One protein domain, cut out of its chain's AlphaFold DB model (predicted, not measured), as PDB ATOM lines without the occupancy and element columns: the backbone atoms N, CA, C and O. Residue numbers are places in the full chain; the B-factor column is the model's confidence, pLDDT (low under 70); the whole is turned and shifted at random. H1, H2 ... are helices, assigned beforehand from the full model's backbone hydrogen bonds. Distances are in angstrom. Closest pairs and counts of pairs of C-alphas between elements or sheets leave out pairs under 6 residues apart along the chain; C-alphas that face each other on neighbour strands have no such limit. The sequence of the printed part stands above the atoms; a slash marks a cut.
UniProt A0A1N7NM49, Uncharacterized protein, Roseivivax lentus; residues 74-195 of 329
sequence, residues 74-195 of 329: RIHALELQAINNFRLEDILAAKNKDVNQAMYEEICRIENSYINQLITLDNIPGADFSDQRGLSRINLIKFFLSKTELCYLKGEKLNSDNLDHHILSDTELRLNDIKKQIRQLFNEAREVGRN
ATOM      1  N   ARG A  74     164.904 166.242 122.584       68.31
ATOM      2  CA  ARG A  74     163.707 166.671 121.839       68.31
ATOM      3  C   ARG A  74     162.937 165.492 121.245       68.31
ATOM      4  O   ARG A  74     161.718 165.461 121.370       68.31
ATOM      5  N   ILE A  75     163.633 164.508 120.682       67.56
ATOM      6  CA  ILE A  75     163.065 163.237 120.213       67.56
ATOM      7  C   ILE A  75     162.361 162.535 121.376       67.56
ATOM      8  O   ILE A  75     161.197 162.165 121.248       67.56
ATOM      9  N   HIS A  76     163.016 162.429 122.533       72.88
ATOM     10  CA  HIS A  76     162.431 161.813 123.719       72.88
ATOM     11  C   HIS A  76     161.204 162.582 124.235       72.88
ATOM     12  O   HIS A  76     160.201 161.975 124.610       72.88
ATOM     13  N   ALA A  77     161.233 163.917 124.204       75.25
ATOM     14  CA  ALA A  77     160.077 164.740 124.554       75.25
ATOM     15  C   ALA A  77     158.894 164.525 123.590       75.25
ATOM     16  O   ALA A  77     157.755 164.409 124.043       75.25
ATOM     17  N   LEU A  78     159.156 164.418 122.282       73.50
ATOM     18  CA  LEU A  78     158.139 164.106 121.271       73.50
ATOM     19  C   LEU A  78     157.572 162.690 121.448       73.50
ATOM     20  O   LEU A  78     156.369 162.485 121.300       73.50
ATOM     21  N   GLU A  79     158.407 161.718 121.816       72.88
ATOM     22  CA  GLU A  79     157.960 160.360 122.144       72.88
ATOM     23  C   GLU A  79     157.071 160.335 123.385       72.88
ATOM     24  O   GLU A  79     156.003 159.727 123.361       72.88
ATOM     25  N   LEU A  80     157.467 161.028 124.456       77.69
ATOM     26  CA  LEU A  80     156.650 161.163 125.661       77.69
ATOM     27  C   LEU A  80     155.321 161.857 125.356       77.69
ATOM     28  O   LEU A  80     154.281 161.429 125.855       77.69
ATOM     29  N   GLN A  81     155.329 162.884 124.507       79.12
ATOM     30  CA  GLN A  81     154.110 163.540 124.039       79.12
ATOM     31  C   GLN A  81     153.213 162.559 123.270       79.12
ATOM     32  O   GLN A  81     152.015 162.494 123.542       79.12
ATOM     33  N   ALA A  82     153.778 161.749 122.368       76.44
ATOM     34  CA  ALA A  82     153.030 160.727 121.643       76.44
ATOM     35  C   ALA A  82     152.451 159.652 122.587       76.44
ATOM     36  O   ALA A  82     151.298 159.254 122.440       76.44
ATOM     37  N   ILE A  83     153.219 159.201 123.583       76.25
ATOM     38  CA  ILE A  83     152.784 158.203 124.574       76.25
ATOM     39  C   ILE A  83     151.645 158.742 125.445       76.25
ATOM     40  O   ILE A  83     150.652 158.046 125.657       76.25
ATOM     41  N   ASN A  84     151.785 159.969 125.944       78.75
ATOM     42  CA  ASN A  84     150.841 160.548 126.894       78.75
ATOM     43  C   ASN A  84     149.536 160.986 126.225       78.75
ATOM     44  O   ASN A  84     148.470 160.826 126.816       78.75
ATOM     45  N   ASN A  85     149.611 161.510 124.999       80.50
ATOM     46  CA  ASN A  85     148.456 162.109 124.328       80.50
ATOM     47  C   ASN A  85     147.692 161.126 123.427       80.50
ATOM     48  O   ASN A  85     146.556 161.409 123.056       80.50
ATOM     49  N   PHE A  86     148.290 159.984 123.065       83.69
ATOM     50  CA  PHE A  86     147.699 159.012 122.137       83.69
ATOM     51  C   PHE A  86     147.672 157.609 122.742       83.69
ATOM     52  O   PHE A  86     148.286 156.665 122.233       83.69
ATOM     53  N   ARG A  87     146.942 157.463 123.851       84.50
ATOM     54  CA  ARG A  87     146.703 156.149 124.452       84.50
ATOM     55  C   ARG A  87     145.746 155.358 123.562       84.50
ATOM     56  O   ARG A  87     144.808 155.904 122.986       84.50
ATOM     57  N   LEU A  88     145.980 154.053 123.461       79.44
ATOM     58  CA  LEU A  88     145.201 153.165 122.596       79.44
ATOM     59  C   LEU A  88     143.701 153.187 122.930       79.44
ATOM     60  O   LEU A  88     142.868 153.203 122.030       79.44
ATOM     61  N   GLU A  89     143.366 153.250 124.216       83.12
ATOM     62  CA  GLU A  89     141.989 153.366 124.710       83.12
ATOM     63  C   GLU A  89     141.290 154.619 124.163       83.12
ATOM     64  O   GLU A  89     140.165 154.529 123.669       83.12
ATOM     65  N   ASP A  90     141.983 155.760 124.167       84.25
ATOM     66  CA  ASP A  90     141.462 157.036 123.670       84.25
ATOM     67  C   ASP A  90     141.287 157.012 122.145       84.25
ATOM     68  O   ASP A  90     140.270 157.471 121.621       84.25
ATOM     69  N   ILE A  91     142.237 156.402 121.424       82.38
ATOM     70  CA  ILE A  91     142.152 156.201 119.968       82.38
ATOM     71  C   ILE A  91     140.928 155.347 119.619       82.38
ATOM     72  O   ILE A  91     140.154 155.713 118.736       82.38
ATOM     73  N   LEU A  92     140.719 154.232 120.323       81.06
ATOM     74  CA  LEU A  92     139.579 153.336 120.104       81.06
ATOM     75  C   LEU A  92     138.240 153.975 120.509       81.06
ATOM     76  O   LEU A  92     137.191 153.666 119.932       81.06
ATOM     77  N   ALA A  93     138.264 154.885 121.484       81.69
ATOM     78  CA  ALA A  93     137.109 155.668 121.902       81.69
ATOM     79  C   ALA A  93     136.773 156.817 120.932       81.69
ATOM     80  O   ALA A  93     135.626 157.278 120.922       81.69
ATOM     81  N   ALA A  94     137.712 157.243 120.076       78.88
ATOM     82  CA  ALA A  94     137.555 158.325 119.098       78.88
ATOM     83  C   ALA A  94     136.679 157.929 117.889       78.88
ATOM     84  O   ALA A  94     137.094 157.962 116.730       78.88
ATOM     85  N   LYS A  95     135.420 157.578 118.172       71.31
ATOM     86  CA  LYS A  95     134.372 157.238 117.192       71.31
ATOM     87  C   LYS A  95     133.784 158.465 116.496       71.31
ATOM     88  O   LYS A  95     133.126 158.341 115.469       71.31
ATOM     89  N   ASN A  96     133.999 159.658 117.049       79.62
ATOM     90  CA  ASN A  96     133.626 160.909 116.400       79.62
ATOM     91  C   ASN A  96     134.686 161.277 115.350       79.62
ATOM     92  O   ASN A  96     135.870 161.381 115.669       79.62
ATOM     93  N   LYS A  97     134.239 161.511 114.112       75.56
ATOM     94  CA  LYS A  97     135.089 161.880 112.976       75.56
ATOM     95  C   LYS A  97     135.954 163.113 113.254       75.56
ATOM     96  O   LYS A  97     137.123 163.110 112.887       75.56
ATOM     97  N   ASP A  98     135.410 164.131 113.913       78.38
ATOM     98  CA  ASP A  98     136.125 165.388 114.152       78.38
ATOM     99  C   ASP A  98     137.213 165.212 115.217       78.38
ATOM    100  O   ASP A  98     138.325 165.710 115.065       78.38
ATOM    101  N   VAL A  99     136.926 164.419 116.254       82.69
ATOM    102  CA  VAL A  99     137.903 164.063 117.296       82.69
ATOM    103  C   VAL A  99     139.029 163.218 116.701       82.69
ATOM    104  O   VAL A  99     140.201 163.509 116.917       82.69
ATOM    105  N   ASN A 100     138.684 162.211 115.894       84.94
ATOM    106  CA  ASN A 100     139.664 161.365 115.216       84.94
ATOM    107  C   ASN A 100     140.549 162.175 114.250       84.94
ATOM    108  O   ASN A 100     141.761 161.979 114.214       84.94
ATOM    109  N   GLN A 101     139.957 163.113 113.504       81.44
ATOM    110  CA  GLN A 101     140.685 164.001 112.598       81.44
ATOM    111  C   GLN A 101     141.631 164.940 113.360       81.44
ATOM    112  O   GLN A 101     142.779 165.079 112.953       81.44
ATOM    113  N   ALA A 102     141.197 165.530 114.477       82.94
ATOM    114  CA  ALA A 102     142.054 166.383 115.303       82.94
ATOM    115  C   ALA A 102     143.246 165.608 115.890       82.94
ATOM    116  O   ALA A 102     144.377 166.089 115.855       82.94
ATOM    117  N   MET A 103     143.014 164.377 116.366       84.12
ATOM    118  CA  MET A 103     144.091 163.484 116.809       84.12
ATOM    119  C   MET A 103     145.059 163.163 115.661       84.12
ATOM    120  O   MET A 103     146.272 163.173 115.854       84.12
ATOM    121  N   TYR A 104     144.537 162.918 114.457       83.06
ATOM    122  CA  TYR A 104     145.360 162.647 113.281       83.06
ATOM    123  C   TYR A 104     146.228 163.849 112.877       83.06
ATOM    124  O   TYR A 104     147.400 163.696 112.555       83.06
ATOM    125  N   GLU A 105     145.683 165.062 112.920       80.56
ATOM    126  CA  GLU A 105     146.446 166.278 112.618       80.56
ATOM    127  C   GLU A 105     147.565 166.516 113.633       80.56
ATOM    128  O   GLU A 105     148.688 166.852 113.256       80.56
ATOM    129  N   GLU A 106     147.287 166.294 114.916       83.75
ATOM    130  CA  GLU A 106     148.275 166.479 115.972       83.75
ATOM    131  C   GLU A 106     149.403 165.436 115.904       83.75
ATOM    132  O   GLU A 106     150.574 165.800 116.025       83.75
ATOM    133  N   ILE A 107     149.101 164.158 115.628       82.69
ATOM    134  CA  ILE A 107     150.162 163.142 115.499       82.69
ATOM    135  C   ILE A 107     151.058 163.404 114.284       82.69
ATOM    136  O   ILE A 107     152.262 163.163 114.348       82.69
ATOM    137  N   CYS A 108     150.523 163.965 113.201       77.00
ATOM    138  CA  CYS A 108     151.343 164.318 112.052       77.00
ATOM    139  C   CYS A 108     152.178 165.596 112.267       77.00
ATOM    140  O   CYS A 108     153.257 165.729 111.692       77.00
ATOM    141  N   ARG A 109     151.765 166.523 113.143       76.44
ATOM    142  CA  ARG A 109     152.652 167.617 113.599       76.44
ATOM    143  C   ARG A 109     153.839 167.084 114.394       76.44
ATOM    144  O   ARG A 109     154.963 167.569 114.227       76.44
ATOM    145  N   ILE A 110     153.595 166.080 115.239       77.06
ATOM    146  CA  ILE A 110     154.650 165.364 115.962       77.06
ATOM    147  C   ILE A 110     155.564 164.655 114.957       77.06
ATOM    148  O   ILE A 110     156.774 164.824 115.046       77.06
ATOM    149  N   GLU A 111     155.014 163.957 113.957       76.12
ATOM    150  CA  GLU A 111     155.771 163.327 112.861       76.12
ATOM    151  C   GLU A 111     156.674 164.322 112.127       76.12
ATOM    152  O   GLU A 111     157.869 164.083 112.004       76.12
ATOM    153  N   ASN A 112     156.142 165.467 111.699       67.50
ATOM    154  CA  ASN A 112     156.919 166.499 111.013       67.50
ATOM    155  C   ASN A 112     158.039 167.052 111.909       67.50
ATOM    156  O   ASN A 112     159.164 167.261 111.456       67.50
ATOM    157  N   SER A 113     157.763 167.240 113.202       66.94
ATOM    158  CA  SER A 113     158.774 167.660 114.181       66.94
ATOM    159  C   SER A 113     159.847 166.587 114.390       66.94
ATOM    160  O   SER A 113     161.016 166.925 114.552       66.94
ATOM    161  N   TYR A 114     159.457 165.313 114.343       64.19
ATOM    162  CA  TYR A 114     160.311 164.142 114.511       64.19
ATOM    163  C   TYR A 114     161.206 163.908 113.279       64.19
ATOM    164  O   TYR A 114     162.417 163.761 113.416       64.19
ATOM    165  N   ILE A 115     160.645 163.968 112.065       63.09
ATOM    166  CA  ILE A 115     161.363 163.850 110.781       63.09
ATOM    167  C   ILE A 115     162.391 164.972 110.625       63.09
ATOM    168  O   ILE A 115     163.529 164.714 110.236       63.09
ATOM    169  N   ASN A 116     162.038 166.204 111.001       55.50
ATOM    170  CA  ASN A 116     162.966 167.338 110.987       55.50
ATOM    171  C   ASN A 116     164.119 167.201 112.000       55.50
ATOM    172  O   ASN A 116     165.062 167.993 111.966       55.50
ATOM    173  N   GLN A 117     164.053 166.218 112.903       56.94
ATOM    174  CA  GLN A 117     165.040 165.977 113.951       56.94
ATOM    175  C   GLN A 117     165.874 164.703 113.735       56.94
ATOM    176  O   GLN A 117     166.843 164.523 114.473       56.94
ATOM    177  N   LEU A 118     165.572 163.843 112.744       52.41
ATOM    178  CA  LEU A 118     166.135 162.487 112.706       52.41
ATOM    179  C   LEU A 118     167.076 162.097 111.569       52.41
ATOM    180  O   LEU A 118     166.821 162.256 110.379       52.41
ATOM    181  N   ILE A 119     168.127 161.417 112.032       48.22
ATOM    182  CA  ILE A 119     168.984 160.457 111.354       48.22
ATOM    183  C   ILE A 119     168.612 159.091 111.974       48.22
ATOM    184  O   ILE A 119     168.861 158.893 113.154       48.22
ATOM    185  N   THR A 120     168.053 158.167 111.178       47.28
ATOM    186  CA  THR A 120     167.737 156.729 111.438       47.28
ATOM    187  C   THR A 120     166.342 156.303 111.947       47.28
ATOM    188  O   THR A 120     165.663 156.990 112.695       47.28
ATOM    189  N   LEU A 121     165.902 155.147 111.429       47.00
ATOM    190  CA  LEU A 121     164.615 154.479 111.652       47.00
ATOM    191  C   LEU A 121     164.747 153.457 112.792       47.00
ATOM    192  O   LEU A 121     165.311 152.385 112.577       47.00
ATOM    193  N   ASP A 122     164.174 153.747 113.957       52.84
ATOM    194  CA  ASP A 122     163.992 152.762 115.028       52.84
ATOM    195  C   ASP A 122     162.691 151.984 114.783       52.84
ATOM    196  O   ASP A 122     161.594 152.430 115.121       52.84
ATOM    197  N   ASN A 123     162.792 150.823 114.137       45.09
ATOM    198  CA  ASN A 123     161.706 149.845 114.051       45.09
ATOM    199  C   ASN A 123     162.114 148.594 114.832       45.09
ATOM    200  O   ASN A 123     163.181 148.040 114.570       45.09
ATOM    201  N   ILE A 124     161.267 148.149 115.765       53.88
ATOM    202  CA  ILE A 124     161.442 146.884 116.486       53.88
ATOM    203  C   ILE A 124     160.401 145.896 115.931       53.88
ATOM    204  O   ILE A 124     159.223 145.984 116.291       53.88
ATOM    205  N   PRO A 125     160.790 144.966 115.038       48.38
ATOM    206  CA  PRO A 125     159.862 144.001 114.458       48.38
ATOM    207  C   PRO A 125     159.228 143.120 115.542       48.38
ATOM    208  O   PRO A 125     159.941 142.525 116.347       48.38
ATOM    209  N   GLY A 126     157.897 143.015 115.542       52.84
ATOM    210  CA  GLY A 126     157.152 142.130 116.447       52.84
ATOM    211  C   GLY A 126     156.934 142.654 117.869       52.84
ATOM    212  O   GLY A 126     156.441 141.897 118.698       52.84
ATOM    213  N   ALA A 127     157.288 143.909 118.166       57.06
ATOM    214  CA  ALA A 127     156.984 144.519 119.459       57.06
ATOM    215  C   ALA A 127     155.534 145.034 119.516       57.06
ATOM    216  O   ALA A 127     155.037 145.589 118.527       57.06
ATOM    217  N   ASP A 128     154.895 144.878 120.679       60.44
ATOM    218  CA  ASP A 128     153.533 145.346 120.954       60.44
ATOM    219  C   ASP A 128     153.405 146.868 120.768       60.44
ATOM    220  O   ASP A 128     154.387 147.614 120.795       60.44
ATOM    221  N   PHE A 129     152.172 147.366 120.612       63.94
ATOM    222  CA  PHE A 129     151.902 148.801 120.427       63.94
ATOM    223  C   PHE A 129     152.559 149.686 121.504       63.94
ATOM    224  O   PHE A 129     153.045 150.777 121.197       63.94
ATOM    225  N   SER A 130     152.592 149.229 122.762       64.69
ATOM    226  CA  SER A 130     153.236 149.944 123.873       64.69
ATOM    227  C   SER A 130     154.745 150.079 123.705       64.69
ATOM    228  O   SER A 130     155.308 151.066 124.180       64.69
ATOM    229  N   ASP A 131     155.362 149.143 122.993       63.25
ATOM    230  CA  ASP A 131     156.805 148.928 122.965       63.25
ATOM    231  C   ASP A 131     157.459 149.552 121.726       63.25
ATOM    232  O   ASP A 131     158.672 149.773 121.703       63.25
ATOM    233  N   GLN A 132     156.652 149.906 120.720       65.69
ATOM    234  CA  GLN A 132     157.097 150.685 119.571       65.69
ATOM    235  C   GLN A 132     157.547 152.086 119.995       65.69
ATOM    236  O   GLN A 132     156.895 152.758 120.805       65.69
ATOM    237  N   ARG A 133     158.646 152.546 119.392       65.50
ATOM    238  CA  ARG A 133     159.260 153.856 119.643       65.50
ATOM    239  C   ARG A 133     159.354 154.679 118.364       65.50
ATOM    240  O   ARG A 133     159.154 154.166 117.259       65.50
ATOM    241  N   GLY A 134     159.600 155.969 118.537       65.75
ATOM    242  CA  GLY A 134     159.886 156.876 117.446       65.75
ATOM    243  C   GLY A 134     158.893 156.902 116.286       65.75
ATOM    244  O   GLY A 134     157.675 156.855 116.471       65.75
ATOM    245  N   LEU A 135     159.432 156.966 115.063       67.12
ATOM    246  CA  LEU A 135     158.645 157.065 113.831       67.12
ATOM    247  C   LEU A 135     157.759 155.832 113.617       67.12
ATOM    248  O   LEU A 135     156.646 155.948 113.109       67.12
ATOM    249  N   SER A 136     158.216 154.655 114.047       65.69
ATOM    250  CA  SER A 136     157.440 153.415 113.964       65.69
ATOM    251  C   SER A 136     156.181 153.493 114.825       65.69
ATOM    252  O   SER A 136     155.096 153.146 114.359       65.69
ATOM    253  N   ARG A 137     156.289 154.047 116.041       72.25
ATOM    254  CA  ARG A 137     155.130 154.302 116.908       72.25
ATOM    255  C   ARG A 137     154.171 155.315 116.292       72.25
ATOM    256  O   ARG A 137     152.966 155.081 116.274       72.25
ATOM    257  N   ILE A 138     154.699 156.421 115.772       69.62
ATOM    258  CA  ILE A 138     153.915 157.477 115.113       69.62
ATOM    259  C   ILE A 138     153.112 156.896 113.939       69.62
ATOM    260  O   ILE A 138     151.897 157.089 113.856       69.62
ATOM    261  N   ASN A 139     153.760 156.108 113.078       72.94
ATOM    262  CA  ASN A 139     153.110 155.439 111.951       72.94
ATOM    263  C   ASN A 139     152.042 154.440 112.403       72.94
ATOM    264  O   ASN A 139     150.962 154.372 111.813       72.94
ATOM    265  N   LEU A 140     152.311 153.694 113.474       75.38
ATOM    266  CA  LEU A 140     151.354 152.750 114.033       75.38
ATOM    267  C   LEU A 140     150.124 153.460 114.633       75.38
ATOM    268  O   LEU A 140     148.997 153.003 114.446       75.38
ATOM    269  N   ILE A 141     150.306 154.618 115.278       77.19
ATOM    270  CA  ILE A 141     149.201 155.469 115.752       77.19
ATOM    271  C   ILE A 141     148.354 155.963 114.568       77.19
ATOM    272  O   ILE A 141     147.127 155.830 114.601       77.19
ATOM    273  N   LYS A 142     148.983 156.474 113.498       76.75
ATOM    274  CA  LYS A 142     148.284 156.904 112.268       76.75
ATOM    275  C   LYS A 142     147.465 155.765 111.661       76.75
ATOM    276  O   LYS A 142     146.290 155.952 111.332       76.75
ATOM    277  N   PHE A 143     148.046 154.568 111.596       78.81
ATOM    278  CA  PHE A 143     147.357 153.364 111.144       78.81
ATOM    279  C   PHE A 143     146.109 153.063 111.988       78.81
ATOM    280  O   PHE A 143     145.023 152.894 111.426       78.81
ATOM    281  N   PHE A 144     146.214 153.053 113.322       80.31
ATOM    282  CA  PHE A 144     145.063 152.776 114.190       80.31
ATOM    283  C   PHE A 144     143.988 153.863 114.136       80.31
ATOM    284  O   PHE A 144     142.799 153.536 114.152       80.31
ATOM    285  N   LEU A 145     144.357 155.137 113.983       77.69
ATOM    286  CA  LEU A 145     143.395 156.221 113.757       77.69
ATOM    287  C   LEU A 145     142.622 156.024 112.445       77.69
ATOM    288  O   LEU A 145     141.399 156.191 112.411       77.69
ATOM    289  N   SER A 146     143.314 155.640 111.370       79.19
ATOM    290  CA  SER A 146     142.713 155.325 110.067       79.19
ATOM    291  C   SER A 146     141.821 154.082 110.116       79.19
ATOM    292  O   SER A 146     140.715 154.109 109.572       79.19
ATOM    293  N   LYS A 147     142.253 153.025 110.815       79.38
ATOM    294  CA  LYS A 147     141.484 151.787 111.019       79.38
ATOM    295  C   LYS A 147     140.219 152.032 111.842       79.38
ATOM    296  O   LYS A 147     139.146 151.583 111.451       79.38
ATOM    297  N   THR A 148     140.322 152.796 112.928       83.94
ATOM    298  CA  THR A 148     139.193 153.096 113.824       83.94
ATOM    299  C   THR A 148     138.088 153.872 113.111       83.94
ATOM    300  O   THR A 148     136.919 153.496 113.206       83.94
ATOM    301  N   GLU A 149     138.439 154.913 112.348       81.75
ATOM    302  CA  GLU A 149     137.449 155.691 111.593       81.75
ATOM    303  C   GLU A 149     136.725 154.821 110.558       81.75
ATOM    304  O   GLU A 149     135.500 154.865 110.460       81.75
ATOM    305  N   LEU A 150     137.458 153.998 109.801       80.38
ATOM    306  CA  LEU A 150     136.854 153.128 108.794       80.38
ATOM    307  C   LEU A 150     135.946 152.062 109.410       80.38
ATOM    308  O   LEU A 150     134.855 151.832 108.885       80.38
ATOM    309  N   CYS A 151     136.357 151.443 110.521       80.75
ATOM    310  CA  CYS A 151     135.508 150.502 111.248       80.75
ATOM    311  C   CYS A 151     134.219 151.188 111.714       80.75
ATOM    312  O   CYS A 151     133.129 150.677 111.464       80.75
ATOM    313  N   TYR A 152     134.323 152.391 112.289       82.50
ATOM    314  CA  TYR A 152     133.156 153.173 112.694       82.50
ATOM    315  C   TYR A 152     132.218 153.482 111.517       82.50
ATOM    316  O   TYR A 152     131.016 153.236 111.609       82.50
ATOM    317  N   LEU A 153     132.752 153.957 110.386       79.94
ATOM    318  CA  LEU A 153     131.960 154.285 109.193       79.94
ATOM    319  C   LEU A 153     131.237 153.070 108.595       79.94
ATOM    320  O   LEU A 153     130.181 153.231 107.981       79.94
ATOM    321  N   LYS A 154     131.795 151.868 108.766       81.94
ATOM    322  CA  LYS A 154     131.207 150.607 108.295       81.94
ATOM    323  C   LYS A 154     130.320 149.910 109.331       81.94
ATOM    324  O   LYS A 154     129.666 148.932 108.990       81.94
ATOM    325  N   GLY A 155     130.261 150.414 110.565       80.25
ATOM    326  CA  GLY A 155     129.549 149.761 111.667       80.25
ATOM    327  C   GLY A 155     130.261 148.519 112.217       80.25
ATOM    328  O   GLY A 155     129.645 147.738 112.940       80.25
ATOM    329  N   GLU A 156     131.544 148.344 111.901       82.62
ATOM    330  CA  GLU A 156     132.383 147.261 112.407       82.62
ATOM    331  C   GLU A 156     132.891 147.591 113.816       82.62
ATOM    332  O   GLU A 156     133.226 148.737 114.135       82.62
ATOM    333  N   LYS A 157     132.976 146.579 114.685       81.62
ATOM    334  CA  LYS A 157     133.509 146.754 116.044       81.62
ATOM    335  C   LYS A 157     135.023 146.573 116.038       81.62
ATOM    336  O   LYS A 157     135.498 145.480 115.756       81.62
ATOM    337  N   LEU A 158     135.758 147.616 116.420       81.38
ATOM    338  CA  LEU A 158     137.189 147.554 116.725       81.38
ATOM    339  C   LEU A 158     137.386 147.680 118.245       81.38
ATOM    340  O   LEU A 158     136.845 148.603 118.857       81.38
ATOM    341  N   ASN A 159     138.113 146.747 118.852       81.69
ATOM    342  CA  ASN A 159     138.481 146.719 120.269       81.69
ATOM    343  C   ASN A 159     139.875 146.091 120.441       81.69
ATOM    344  O   ASN A 159     140.453 145.625 119.464       81.69
ATOM    345  N   SER A 160     140.402 146.067 121.670       77.12
ATOM    346  CA  SER A 160     141.713 145.480 122.004       77.12
ATOM    347  C   SER A 160     141.902 144.063 121.466       77.12
ATOM    348  O   SER A 160     142.977 143.717 120.993       77.12
ATOM    349  N   ASP A 161     140.837 143.269 121.495       75.62
ATOM    350  CA  ASP A 161     140.893 141.832 121.235       75.62
ATOM    351  C   ASP A 161     140.929 141.507 119.735       75.62
ATOM    352  O   ASP A 161     141.187 140.370 119.351       75.62
ATOM    353  N   ASN A 162     140.640 142.488 118.872       73.44
ATOM    354  CA  ASN A 162     140.606 142.310 117.422       73.44
ATOM    355  C   ASN A 162     141.455 143.333 116.651       73.44
ATOM    356  O   ASN A 162     141.300 143.476 115.433       73.44
ATOM    357  N   LEU A 163     142.381 144.012 117.337       67.75
ATOM    358  CA  LEU A 163     143.302 144.986 116.740       67.75
ATOM    359  C   LEU A 163     144.109 144.398 115.585       67.75
ATOM    360  O   LEU A 163     144.264 145.066 114.561       67.75
ATOM    361  N   ASP A 164     144.539 143.145 115.713       66.44
ATOM    362  CA  ASP A 164     145.373 142.469 114.715       66.44
ATOM    363  C   ASP A 164     144.551 141.731 113.655       66.44
ATOM    364  O   ASP A 164     145.080 141.250 112.654       66.44
ATOM    365  N   HIS A 165     143.226 141.671 113.823       71.94
ATOM    366  CA  HIS A 165     142.362 141.033 112.843       71.94
ATOM    367  C   HIS A 165     142.255 141.876 111.570       71.94
ATOM    368  O   HIS A 165     142.159 143.115 111.584       71.94
ATOM    369  N   HIS A 166     142.208 141.175 110.442       67.62
ATOM    370  CA  HIS A 166     142.062 141.758 109.116       67.62
ATOM    371  C   HIS A 166     140.587 142.111 108.828       67.62
ATOM    372  O   HIS A 166     139.909 141.463 108.034       67.62
ATOM    373  N   ILE A 167     140.073 143.134 109.522       73.38
ATOM    374  CA  ILE A 167     138.660 143.574 109.478       73.38
ATOM    375  C   ILE A 167     138.358 144.424 108.228       73.38
ATOM    376  O   ILE A 167     137.231 144.471 107.743       73.38
ATOM    377  N   LEU A 168     139.367 145.112 107.693       71.75
ATOM    378  CA  LEU A 168     139.254 146.041 106.568       71.75
ATOM    379  C   LEU A 168     140.232 145.639 105.471       71.75
ATOM    380  O   LEU A 168     141.247 145.015 105.762       71.75
ATOM    381  N   SER A 169     139.955 146.010 104.221       69.75
ATOM    382  CA  SER A 169     140.925 145.787 103.148       69.75
ATOM    383  C   SER A 169     142.095 146.773 103.243       69.75
ATOM    384  O   SER A 169     141.902 147.958 103.537       69.75
ATOM    385  N   ASP A 170     143.303 146.305 102.925       66.56
ATOM    386  CA  ASP A 170     144.513 147.137 102.886       66.56
ATOM    387  C   ASP A 170     144.363 148.346 101.956       66.56
ATOM    388  O   ASP A 170     144.820 149.449 102.260       66.56
ATOM    389  N   THR A 171     143.673 148.163 100.826       63.75
ATOM    390  CA  THR A 171     143.414 149.239  99.864       63.75
ATOM    391  C   THR A 171     142.577 150.356 100.480       63.75
ATOM    392  O   THR A 171     142.864 151.532 100.260       63.75
ATOM    393  N   GLU A 172     141.559 150.018 101.271       69.38
ATOM    394  CA  GLU A 172     140.706 151.010 101.925       69.38
ATOM    395  C   GLU A 172     141.439 151.744 103.043       69.38
ATOM    396  O   GLU A 172     141.321 152.967 103.140       69.38
ATOM    397  N   LEU A 173     142.220 151.018 103.847       66.81
ATOM    398  CA  LEU A 173     143.066 151.599 104.889       66.81
ATOM    399  C   LEU A 173     144.048 152.606 104.294       66.81
ATOM    400  O   LEU A 173     144.102 153.754 104.738       66.81
ATOM    401  N   ARG A 174     144.749 152.209 103.229       67.62
ATOM    402  CA  ARG A 174     145.711 153.066 102.533       67.62
ATOM    403  C   ARG A 174     145.046 154.270 101.875       67.62
ATOM    404  O   ARG A 174     145.571 155.376 101.952       67.62
ATOM    405  N   LEU A 175     143.876 154.088 101.261       68.81
ATOM    406  CA  LEU A 175     143.134 155.197 100.666       68.81
ATOM    407  C   LEU A 175     142.647 156.193 101.729       68.81
ATOM    408  O   LEU A 175     142.654 157.398 101.478       68.81
ATOM    409  N   ASN A 176     142.206 155.715 102.897       72.12
ATOM    410  CA  ASN A 176     141.789 156.600 103.984       72.12
ATOM    411  C   ASN A 176     142.970 157.389 104.549       72.12
ATOM    412  O   ASN A 176     142.860 158.599 104.729       72.12
ATOM    413  N   ASP A 177     144.106 156.723 104.748       73.50
ATOM    414  CA  ASP A 177     145.343 157.355 105.194       73.50
ATOM    415  C   ASP A 177     145.784 158.476 104.237       73.50
ATOM    416  O   ASP A 177     145.917 159.627 104.649       73.50
ATOM    417  N   ILE A 178     145.855 158.190 102.929       70.25
ATOM    418  CA  ILE A 178     146.167 159.191 101.895       70.25
ATOM    419  C   ILE A 178     145.187 160.370 101.953       70.25
ATOM    420  O   ILE A 178     145.600 161.528 101.912       70.25
ATOM    421  N   LYS A 179     143.879 160.109 102.092       75.19
ATOM    422  CA  LYS A 179     142.872 161.177 102.203       75.19
ATOM    423  C   LYS A 179     143.101 162.065 103.423       75.19
ATOM    424  O   LYS A 179     142.911 163.278 103.318       75.19
ATOM    425  N   LYS A 180     143.484 161.493 104.566       75.31
ATOM    426  CA  LYS A 180     143.786 162.264 105.776       75.31
ATOM    427  C   LYS A 180     145.066 163.076 105.634       75.31
ATOM    428  O   LYS A 180     145.048 164.253 105.979       75.31
ATOM    429  N   GLN A 181     146.124 162.491 105.072       72.50
ATOM    430  CA  GLN A 181     147.376 163.203 104.790       72.50
ATOM    431  C   GLN A 181     147.139 164.389 103.852       72.50
ATOM    432  O   GLN A 181     147.566 165.500 104.144       72.50
ATOM    433  N   ILE A 182     146.370 164.190 102.776       73.00
ATOM    434  CA  ILE A 182     145.984 165.276 101.869       73.00
ATOM    435  C   ILE A 182     145.250 166.377 102.646       73.00
ATOM    436  O   ILE A 182     145.647 167.536 102.573       73.00
ATOM    437  N   ARG A 183     144.214 166.042 103.432       75.56
ATOM    438  CA  ARG A 183     143.474 167.041 104.233       75.56
ATOM    439  C   ARG A 183     144.376 167.827 105.178       75.56
ATOM    440  O   ARG A 183     144.221 169.038 105.286       75.56
ATOM    441  N   GLN A 184     145.301 167.149 105.842       75.12
ATOM    442  CA  GLN A 184     146.249 167.794 106.735       75.12
ATOM    443  C   GLN A 184     147.160 168.763 105.975       75.12
ATOM    444  O   GLN A 184     147.269 169.912 106.386       75.12
ATOM    445  N   LEU A 185     147.748 168.347 104.849       71.12
ATOM    446  CA  LEU A 185     148.578 169.221 104.011       71.12
ATOM    447  C   LEU A 185     147.798 170.460 103.549       71.12
ATOM    448  O   LEU A 185     148.324 171.569 103.553       71.12
ATOM    449  N   PHE A 186     146.517 170.296 103.212       72.69
ATOM    450  CA  PHE A 186     145.625 171.413 102.900       72.69
ATOM    451  C   PHE A 186     145.398 172.353 104.087       72.69
ATOM    452  O   PHE A 186     145.372 173.571 103.908       72.69
ATOM    453  N   ASN A 187     145.224 171.806 105.289       72.00
ATOM    454  CA  ASN A 187     145.064 172.598 106.504       72.00
ATOM    455  C   ASN A 187     146.358 173.351 106.847       72.00
ATOM    456  O   ASN A 187     146.297 174.538 107.152       72.00
ATOM    457  N   GLU A 188     147.524 172.719 106.710       68.31
ATOM    458  CA  GLU A 188     148.828 173.370 106.882       68.31
ATOM    459  C   GLU A 188     149.041 174.487 105.857       68.31
ATOM    460  O   GLU A 188     149.363 175.613 106.234       68.31
ATOM    461  N   ALA A 189     148.769 174.224 104.576       67.06
ATOM    462  CA  ALA A 189     148.837 175.235 103.523       67.06
ATOM    463  C   ALA A 189     147.888 176.414 103.797       67.06
ATOM    464  O   ALA A 189     148.237 177.566 103.544       67.06
ATOM    465  N   ARG A 190     146.703 176.148 104.361       69.44
ATOM    466  CA  ARG A 190     145.757 177.189 104.783       69.44
ATOM    467  C   ARG A 190     146.286 178.019 105.949       69.44
ATOM    468  O   ARG A 190     146.099 179.230 105.940       69.44
ATOM    469  N   GLU A 191     146.920 177.401 106.940       69.25
ATOM    470  CA  GLU A 191     147.523 178.122 108.066       69.25
ATOM    471  C   GLU A 191     148.711 178.982 107.620       69.25
ATOM    472  O   GLU A 191     148.815 180.134 108.034       69.25
ATOM    473  N   VAL A 192     149.555 178.485 106.713       65.31
ATOM    474  CA  VAL A 192     150.628 179.287 106.094       65.31
ATOM    475  C   VAL A 192     150.031 180.443 105.282       65.31
ATOM    476  O   VAL A 192     150.464 181.589 105.400       65.31
ATOM    477  N   GLY A 193     148.983 180.153 104.511       60.50
ATOM    478  CA  GLY A 193     148.254 181.114 103.690       60.50
ATOM    479  C   GLY A 193     147.433 182.149 104.466       60.50
ATOM    480  O   GLY A 193     147.081 183.172 103.890       60.50
ATOM    481  N   ARG A 194     147.158 181.960 105.769       65.19
ATOM    482  CA  ARG A 194     146.444 182.963 106.593       65.19
ATOM    483  C   ARG A 194     147.147 184.318 106.628       65.19
ATOM    484  O   ARG A 194     146.481 185.334 106.797       65.19
ATOM    485  N   ASN A 195     148.469 184.333 106.471       63.84
ATOM    486  CA  ASN A 195     149.266 185.559 106.451       63.84
ATOM    487  C   ASN A 195     149.424 186.152 105.038       63.84
ATOM    488  O   ASN A 195     149.932 187.263 104.903       63.84
TER     489      ASN A 195
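Overview. This is residues 74 to 195 of the 329 residues of an uncharacterized protein of Roseivivax lentus (UniProt A0A1N7NM49). A long helix, H5, crosses one side of a hairpin of two helices, H3 and H4, while H1 and the short H2 follow one another along the hairpin's other side. Residues 189 to 195, of which 189 to 193 belong to H5, stick out from the rest. The 122 printed residues hold five named helices, H1 to H5 in chain order, and no named strand: all helix. The whole is compact, radius of gyration of the C-alphas 14.6 A, spanning 40 by 35 by 25 A.

Along the chain. H5, residues 170 to 193, measures 34.2 A and ends at C-alpha 193 (148.254, 181.114, 103.690). H4, residues 134 to 154, measures 30.7 A; H3, residues 97 to 115, 26.4 A. H1, residues 74 to 85, measures 16.1 A and begins at C-alpha 74 (163.707, 166.671, 121.839). H2 is residues 88 to 93.

Arrangement. H5 touches H4, the hub, only just about perpendicular at 71 degrees; Ser 146 and Asp 177 have the closest C-alphas, 5.9 A. H5 only just touches H3, with 3 pairs within 8 A, Glu 105 and Gln 184 closest at 6.1 A. H3 and H4 form a helical hairpin, a shallow tilt of 17 degrees, C-alphas of Asn 100 and Leu 145 closest at 6.5 A. H1, H3 and H4 are an up-and-down bundle, each running against the one before; H1 touches H3 at Ile 75 and Tyr 114, C-alphas 6.4 A apart. H2 touches H4, Leu 92 and Thr 148 closest at 6.3 A between C-alphas. H1 and H2 are each apart from H5. Every O i to N i+4 pair is within hydrogen-bond range in H1 to H5.

Size, cuts and confidence. The C-alphas of Asp 161 and Asn 195 are farthest apart, 46.9 A. The printed part has no cut. The links H3 to H4 and H4 to H5 are long. Mean pLDDT of the printed part is 72.1, with 46 residues under 70, among them 112 to 136 and 188 to 195.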